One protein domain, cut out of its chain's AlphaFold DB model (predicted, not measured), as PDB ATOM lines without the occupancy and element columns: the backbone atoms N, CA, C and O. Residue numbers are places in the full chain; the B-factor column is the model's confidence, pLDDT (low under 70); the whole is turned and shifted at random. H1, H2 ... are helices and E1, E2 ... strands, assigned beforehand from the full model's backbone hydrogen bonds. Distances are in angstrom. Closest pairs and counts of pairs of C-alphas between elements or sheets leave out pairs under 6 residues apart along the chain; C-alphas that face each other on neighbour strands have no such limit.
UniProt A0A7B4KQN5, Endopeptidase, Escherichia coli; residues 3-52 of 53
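AT A GLANCE: This is residues 3 to 52 of the 53 residues of the protein "Endopeptidase" of Escherichia coli (UniProt A0A7B4KQN5). Two separate parts stand at opposite ends of an open, U-like outline: a small two-stranded hairpin, E1 and E2, with the short helix H1 following it, and the longer helix H2, which sticks out alone from residue 40 on. A loose link joins H1 to H2, and H2 packs on neither the hairpin nor H1. The printed part has 50 residues, with two named strands and two named helices in the order E1, E2, H1, H2; the sheet order is E1 - E2, antiparallel, and the class is mixed, helices and strands. The whole is extended, with a radius of gyration of the C-alphas of 15.7 A, and flat, spanning 39 by 29 by 13 A.

HOW THE PARTS SIT: E1, residues 3 to 5, and E2, residues 13 to 16, form an antiparallel hairpin, with 144 degrees between their directions. The C-alphas of Leu 4 and Arg 14 face each other at 4.9 A. N 3 and O 15, 2.8 A apart, and N 5 and O 13, 2.9 A apart, are within hydrogen-bond range. H1, residues 19 to 24, is only just apart from E1, the closest C-alphas being 8.3 A apart. H2, residues 36 to 50, is apart from E1, E2 and H1. Each O i to N i+4 pair is within hydrogen-bond range in H1, and 10 of 11 in H2.

IN THESE COORDINATES: E1 begins at C-alpha 3, (166.457, -1.969, 29.164). E2 measures 9.9 A from first to last C-alpha and H1 8.8 A. H2 measures 21.9 A and ends at C-alpha 50, (188.042, 6.672, 8.515).

THE WHOLE: The C-alphas of Arg 16 and Phe 52 are the two farthest apart, at 41.7 A. The printed part has no cut. The link from H1 to H2, 11 residues, is long; that from E2 to H1 is tight. Residues 31 to 37 and 40 to 52 stand free. The mean pLDDT of the printed part is 79.3, and residues 26 to 30 and residue 52 are under 70.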
ATOM      1  N   LEU A   3     166.140  -1.811  30.579       79.81
ATOM      2  CA  LEU A   3     166.457  -1.969  29.164       79.81
ATOM      3  C   LEU A   3     165.343  -1.343  28.333       79.81
ATOM      4  O   LEU A   3     164.164  -1.592  28.587       79.81
ATOM      5  N   LEU A   4     165.728  -0.555  27.332       82.75
ATOM      6  CA  LEU A   4     164.801  -0.075  26.320       82.75
ATOM      7  C   LEU A   4     164.713  -1.117  25.205       82.75
ATOM      8  O   LEU A   4     165.714  -1.420  24.558       82.75
ATOM      9  N   HIS A   5     163.525  -1.669  24.996       77.50
ATOM     10  CA  HIS A   5     163.256  -2.588  23.899       77.50
ATOM     11  C   HIS A   5     162.464  -1.842  22.821       77.50
ATOM     12  O   HIS A   5     161.382  -1.323  23.105       77.50
ATOM     13  N   HIS A   6     163.024  -1.757  21.612       81.50
ATOM     14  CA  HIS A   6     162.349  -1.197  20.442       81.50
ATOM     15  C   HIS A   6     161.881  -2.330  19.530       81.50
ATOM     16  O   HIS A   6     162.672  -3.197  19.162       81.50
ATOM     17  N   ILE A   7     160.598  -2.303  19.179       79.81
ATOM     18  CA  ILE A   7     159.968  -3.210  18.223       79.81
ATOM     19  C   ILE A   7     159.463  -2.316  17.083       79.81
ATOM     20  O   ILE A   7     158.839  -1.292  17.382       79.81
ATOM     21  N   PRO A   8     159.742  -2.642  15.806       79.62
ATOM     22  CA  PRO A   8     159.222  -1.860  14.688       79.62
ATOM     23  C   PRO A   8     157.692  -1.769  14.777       79.62
ATOM     24  O   PRO A   8     157.034  -2.721  15.187       79.62
ATOM     25  N   GLU A   9     157.150  -0.592  14.453       83.81
ATOM     26  CA  GLU A   9     155.712  -0.261  14.514       83.81
ATOM     27  C   GLU A   9     155.095  -0.213  15.929       83.81
ATOM     28  O   GLU A   9     153.882  -0.051  16.070       83.81
ATOM     29  N   GLN A  10     155.901  -0.281  16.997       83.06
ATOM     30  CA  GLN A  10     155.430  -0.169  18.382       83.06
ATOM     31  C   GLN A  10     156.214   0.868  19.199       83.06
ATOM     32  O   GLN A  10     157.361   1.212  18.906       83.06
ATOM     33  N   LEU A  11     155.588   1.367  20.272       80.56
ATOM     34  CA  LEU A  11     156.253   2.239  21.239       80.56
ATOM     35  C   LEU A  11     157.315   1.461  22.023       80.56
ATOM     36  O   LEU A  11     157.091   0.330  22.460       80.56
ATOM     37  N   SER A  12     158.463   2.099  22.247       83.25
ATOM     38  CA  SER A  12     159.553   1.505  23.016       83.25
ATOM     39  C   SER A  12     159.123   1.228  24.456       83.25
ATOM     40  O   SER A  12     158.601   2.106  25.149       83.25
ATOM     41  N   LYS A  13     159.378   0.008  24.934       82.38
ATOM     42  CA  LYS A  13     159.031  -0.419  26.294       82.38
ATOM     43  C   LYS A  13     160.267  -0.425  27.184       82.38
ATOM     44  O   LYS A  13     161.335  -0.881  26.774       82.38
ATOM     45  N   ARG A  14     160.107   0.032  28.430       82.62
ATOM     46  CA  ARG A  14     161.107  -0.153  29.489       82.62
ATOM     47  C   ARG A  14     160.830  -1.476  30.188       82.62
ATOM     48  O   ARG A  14     159.772  -1.661  30.787       82.62
ATOM     49  N   GLU A  15     161.763  -2.410  30.080       84.50
ATOM     50  CA  GLU A  15     161.699  -3.694  30.770       84.50
ATOM     51  C   GLU A  15     162.815  -3.777  31.809       84.50
ATOM     52  O   GLU A  15     163.913  -3.237  31.631       84.50
ATOM     53  N   ARG A  16     162.549  -4.461  32.925       85.38
ATOM     54  CA  ARG A  16     163.578  -4.691  33.934       85.38
ATOM     55  C   ARG A  16     164.716  -5.498  33.316       85.38
ATOM     56  O   ARG A  16     164.496  -6.521  32.672       85.38
ATOM     57  N   TYR A  17     165.944  -5.051  33.548       82.31
ATOM     58  CA  TYR A  17     167.112  -5.732  33.016       82.31
ATOM     59  C   TYR A  17     167.429  -6.982  33.844       82.31
ATOM     60  O   TYR A  17     167.985  -6.886  34.937       82.31
ATOM     61  N   THR A  18     167.007  -8.144  33.345       85.94
ATOM     62  CA  THR A  18     167.124  -9.454  34.012       85.94
ATOM     63  C   THR A  18     168.281 -10.292  33.459       85.94
ATOM     64  O   THR A  18     168.820  -9.997  32.391       85.94
ATOM     65  N   ASP A  19     168.623 -11.399  34.129       82.25
ATOM     66  CA  ASP A  19     169.670 -12.342  33.689       82.25
ATOM     67  C   ASP A  19     169.410 -12.966  32.306       82.25
ATOM     68  O   ASP A  19     170.332 -13.374  31.594       82.25
ATOM     69  N   LYS A  20     168.139 -13.044  31.893       84.81
ATOM     70  CA  LYS A  20     167.757 -13.483  30.543       84.81
ATOM     71  C   LYS A  20     168.201 -12.461  29.498       84.81
ATOM     72  O   LYS A  20     168.804 -12.840  28.496       84.81
ATOM     73  N   TRP A  21     167.929 -11.181  29.747       79.81
ATOM     74  CA  TRP A  21     168.377 -10.087  28.889       79.81
ATOM     75  C   TRP A  21     169.891  -9.940  28.919       79.81
ATOM     76  O   TRP A  21     170.508  -9.774  27.878       79.81
ATOM     77  N   GLN A  22     170.510 -10.145  30.077       77.50
ATOM     78  CA  GLN A  22     171.961 -10.173  30.210       77.50
ATOM     79  C   GLN A  22     172.657 -11.176  29.298       77.50
ATOM     80  O   GLN A  22     173.701 -10.853  28.743       77.50
ATOM     81  N   ARG A  23     172.090 -12.372  29.125       81.88
ATOM     82  CA  ARG A  23     172.656 -13.383  28.223       81.88
ATOM     83  C   ARG A  23     172.445 -13.068  26.742       81.88
ATOM     84  O   ARG A  23     173.174 -13.596  25.913       81.88
ATOM     85  N   ARG A  24     171.442 -12.253  26.404       77.50
ATOM     86  CA  ARG A  24     171.063 -11.942  25.013       77.50
ATOM     87  C   ARG A  24     171.608 -10.605  24.523       77.50
ATOM     88  O   ARG A  24     171.816 -10.439  23.328       77.50
ATOM     89  N   THR A  25     171.856  -9.659  25.421       75.12
ATOM     90  CA  THR A  25     172.439  -8.363  25.081       75.12
ATOM     91  C   THR A  25     173.957  -8.489  25.000       75.12
ATOM     92  O   THR A  25     174.643  -8.494  26.022       75.12
ATOM     93  N   HIS A  26     174.493  -8.541  23.780       69.50
ATOM     94  CA  HIS A  26     175.911  -8.289  23.538       69.50
ATOM     95  C   HIS A  26     176.167  -6.785  23.690       69.50
ATOM     96  O   HIS A  26     175.868  -6.002  22.796       69.50
ATOM     97  N   SER A  27     176.682  -6.361  24.843       68.94
ATOM     98  CA  SER A  27     177.174  -4.991  25.019       68.94
ATOM     99  C   SER A  27     178.619  -5.024  25.479       68.94
ATOM    100  O   SER A  27     178.936  -5.685  26.471       68.94
ATOM    101  N   LEU A  28     179.465  -4.247  24.812       65.50
ATOM    102  CA  LEU A  28     180.883  -4.105  25.128       65.50
ATOM    103  C   LEU A  28     181.125  -3.715  26.602       65.50
ATOM    104  O   LEU A  28     181.981  -4.274  27.277       65.50
ATOM    105  N   TRP A  29     180.250  -2.858  27.135       63.94
ATOM    106  CA  TRP A  29     180.221  -2.378  28.524       63.94
ATOM    107  C   TRP A  29     179.956  -3.455  29.588       63.94
ATOM    108  O   TRP A  29     180.020  -3.177  30.783       63.94
ATOM    109  N   ARG A  30     179.622  -4.681  29.174       65.06
ATOM    110  CA  ARG A  30     179.404  -5.831  30.065       65.06
ATOM    111  C   ARG A  30     180.531  -6.848  30.028       65.06
ATOM    112  O   ARG A  30     180.480  -7.822  30.784       65.06
ATOM    113  N   HIS A  31     181.529  -6.644  29.173       71.81
ATOM    114  CA  HIS A  31     182.709  -7.485  29.166       71.81
ATOM    115  C   HIS A  31     183.420  -7.315  30.513       71.81
ATOM    116  O   HIS A  31     183.840  -6.221  30.864       71.81
ATOM    117  N   ARG A  32     183.521  -8.381  31.314       71.19
ATOM    118  CA  ARG A  32     184.128  -8.286  32.657       71.19
ATOM    119  C   ARG A  32     185.604  -7.890  32.617       71.19
ATOM    120  O   ARG A  32     186.081  -7.307  33.577       71.19
ATOM    121  N   ALA A  33     186.296  -8.171  31.513       71.50
ATOM    122  CA  ALA A  33     187.658  -7.696  31.270       71.50
ATOM    123  C   ALA A  33     187.689  -6.359  30.506       71.50
ATOM    124  O   ALA A  33     188.680  -6.036  29.858       71.50
ATOM    125  N   TRP A  34     186.586  -5.606  30.506       74.50
ATOM    126  CA  TRP A  34     186.577  -4.244  29.993       74.50
ATOM    127  C   TRP A  34     187.594  -3.401  30.760       74.50
ATOM    128  O   TRP A  34     187.588  -3.362  31.990       74.50
ATOM    129  N   HIS A  35     188.443  -2.704  30.016       77.44
ATOM    130  CA  HIS A  35     189.379  -1.731  30.550       77.44
ATOM    131  C   HIS A  35     189.149  -0.400  29.839       77.44
ATOM    132  O   HIS A  35     188.793  -0.390  28.663       77.44
ATOM    133  N   ALA A  36     189.376   0.727  30.517       77.56
ATOM    134  CA  ALA A  36     189.180   2.051  29.921       77.56
ATOM    135  C   ALA A  36     189.975   2.232  28.609       77.56
ATOM    136  O   ALA A  36     189.493   2.871  27.679       77.56
ATOM    137  N   SER A  37     191.143   1.589  28.485       79.44
ATOM    138  CA  SER A  37     191.950   1.601  27.255       79.44
ATOM    139  C   SER A  37     191.305   0.879  26.065       79.44
ATOM    140  O   SER A  37     191.664   1.164  24.926       79.44
ATOM    141  N   ALA A  38     190.352  -0.033  26.285       79.44
ATOM    142  CA  ALA A  38     189.630  -0.696  25.199       79.44
ATOM    143  C   ALA A  38     188.740   0.289  24.421       79.44
ATOM    144  O   ALA A  38     188.554   0.123  23.218       79.44
ATOM    145  N   PHE A  39     188.256   1.356  25.074       80.81
ATOM    146  CA  PHE A  39     187.579   2.464  24.392       80.81
ATOM    147  C   PHE A  39     188.536   3.202  23.452       80.81
ATOM    148  O   PHE A  39     188.214   3.409  22.287       80.81
ATOM    149  N   THR A  40     189.741   3.526  23.933       85.12
ATOM    150  CA  THR A  40     190.787   4.163  23.119       85.12
ATOM    151  C   THR A  40     191.173   3.298  21.922       85.12
ATOM    152  O   THR A  40     191.312   3.829  20.827       85.12
ATOM    153  N   GLY A  41     191.286   1.977  22.101       82.81
ATOM    154  CA  GLY A  41     191.540   1.040  21.003       82.81
ATOM    155  C   GLY A  41     190.486   1.134  19.898       82.81
ATOM    156  O   GLY A  41     190.832   1.348  18.744       82.81
ATOM    157  N   ILE A  42     189.200   1.100  20.259       84.38
ATOM    158  CA  ILE A  42     188.100   1.234  19.288       84.38
ATOM    159  C   ILE A  42     188.105   2.601  18.603       84.38
ATOM    160  O   ILE A  42     187.876   2.680  17.399       84.38
ATOM    161  N   CYS A  43     188.360   3.684  19.342       86.75
ATOM    162  CA  CYS A  43     188.459   5.017  18.750       86.75
ATOM    163  C   CYS A  43     189.614   5.113  17.750       86.75
ATOM    164  O   CYS A  43     189.447   5.725  16.697       86.75
ATOM    165  N   ASN A  44     190.756   4.498  18.063       87.25
ATOM    166  CA  ASN A  44     191.904   4.457  17.167       87.25
ATOM    167  C   ASN A  44     191.587   3.639  15.911       87.25
ATOM    168  O   ASN A  44     191.803   4.141  14.814       87.25
ATOM    169  N   ASP A  45     190.996   2.450  16.057       86.69
ATOM    170  CA  ASP A  45     190.587   1.611  14.922       86.69
ATOM    171  C   ASP A  45     189.594   2.346  14.012       86.69
ATOM    172  O   ASP A  45     189.720   2.312  12.788       86.69
ATOM    173  N   LEU A  46     188.630   3.060  14.601       86.88
ATOM    174  CA  LEU A  46     187.640   3.835  13.857       86.88
ATOM    175  C   LEU A  46     188.271   5.037  13.140       86.88
ATOM    176  O   LEU A  46     187.949   5.294  11.982       86.88
ATOM    177  N   ALA A  47     189.177   5.755  13.806       90.06
ATOM    178  CA  ALA A  47     189.913   6.862  13.202       90.06
ATOM    179  C   ALA A  47     190.786   6.373  12.038       90.06
ATOM    180  O   ALA A  47     190.755   6.964  10.962       90.06
ATOM    181  N   THR A  48     191.494   5.254  12.217       88.94
ATOM    182  CA  THR A  48     192.282   4.614  11.162       88.94
ATOM    183  C   THR A  48     191.399   4.161   9.999       88.94
ATOM    184  O   THR A  48     191.703   4.480   8.854       88.94
ATOM    185  N   ALA A  49     190.269   3.498  10.259       84.19
ATOM    186  CA  ALA A  49     189.324   3.097   9.215       84.19
ATOM    187  C   ALA A  49     188.746   4.302   8.448       84.19
ATOM    188  O   ALA A  49     188.543   4.221   7.240       84.19
ATOM    189  N   SER A  50     188.529   5.431   9.129       76.50
ATOM    190  CA  SER A  50     188.042   6.672   8.515       76.50
ATOM    191  C   SER A  50     189.086   7.381   7.651       76.50
ATOM    192  O   SER A  50     188.702   8.156   6.782       76.50
ATOM    193  N   THR A  51     190.382   7.154   7.880       73.00
ATOM    194  CA  THR A  51     191.462   7.744   7.066       73.00
ATOM    195  C   THR A  51     191.731   7.005   5.753       73.00
ATOM    196  O   THR A  51     192.501   7.499   4.937       73.00
ATOM    197  N   PHE A  52     191.102   5.846   5.523       60.94
ATOM    198  CA  PHE A  52     191.200   5.088   4.267       60.94
ATOM    199  C   PHE A  52     190.159   5.509   3.202       60.94
ATOM    200  O   PHE A  52     189.906   4.743   2.270       60.94
TER     201      PHE A  52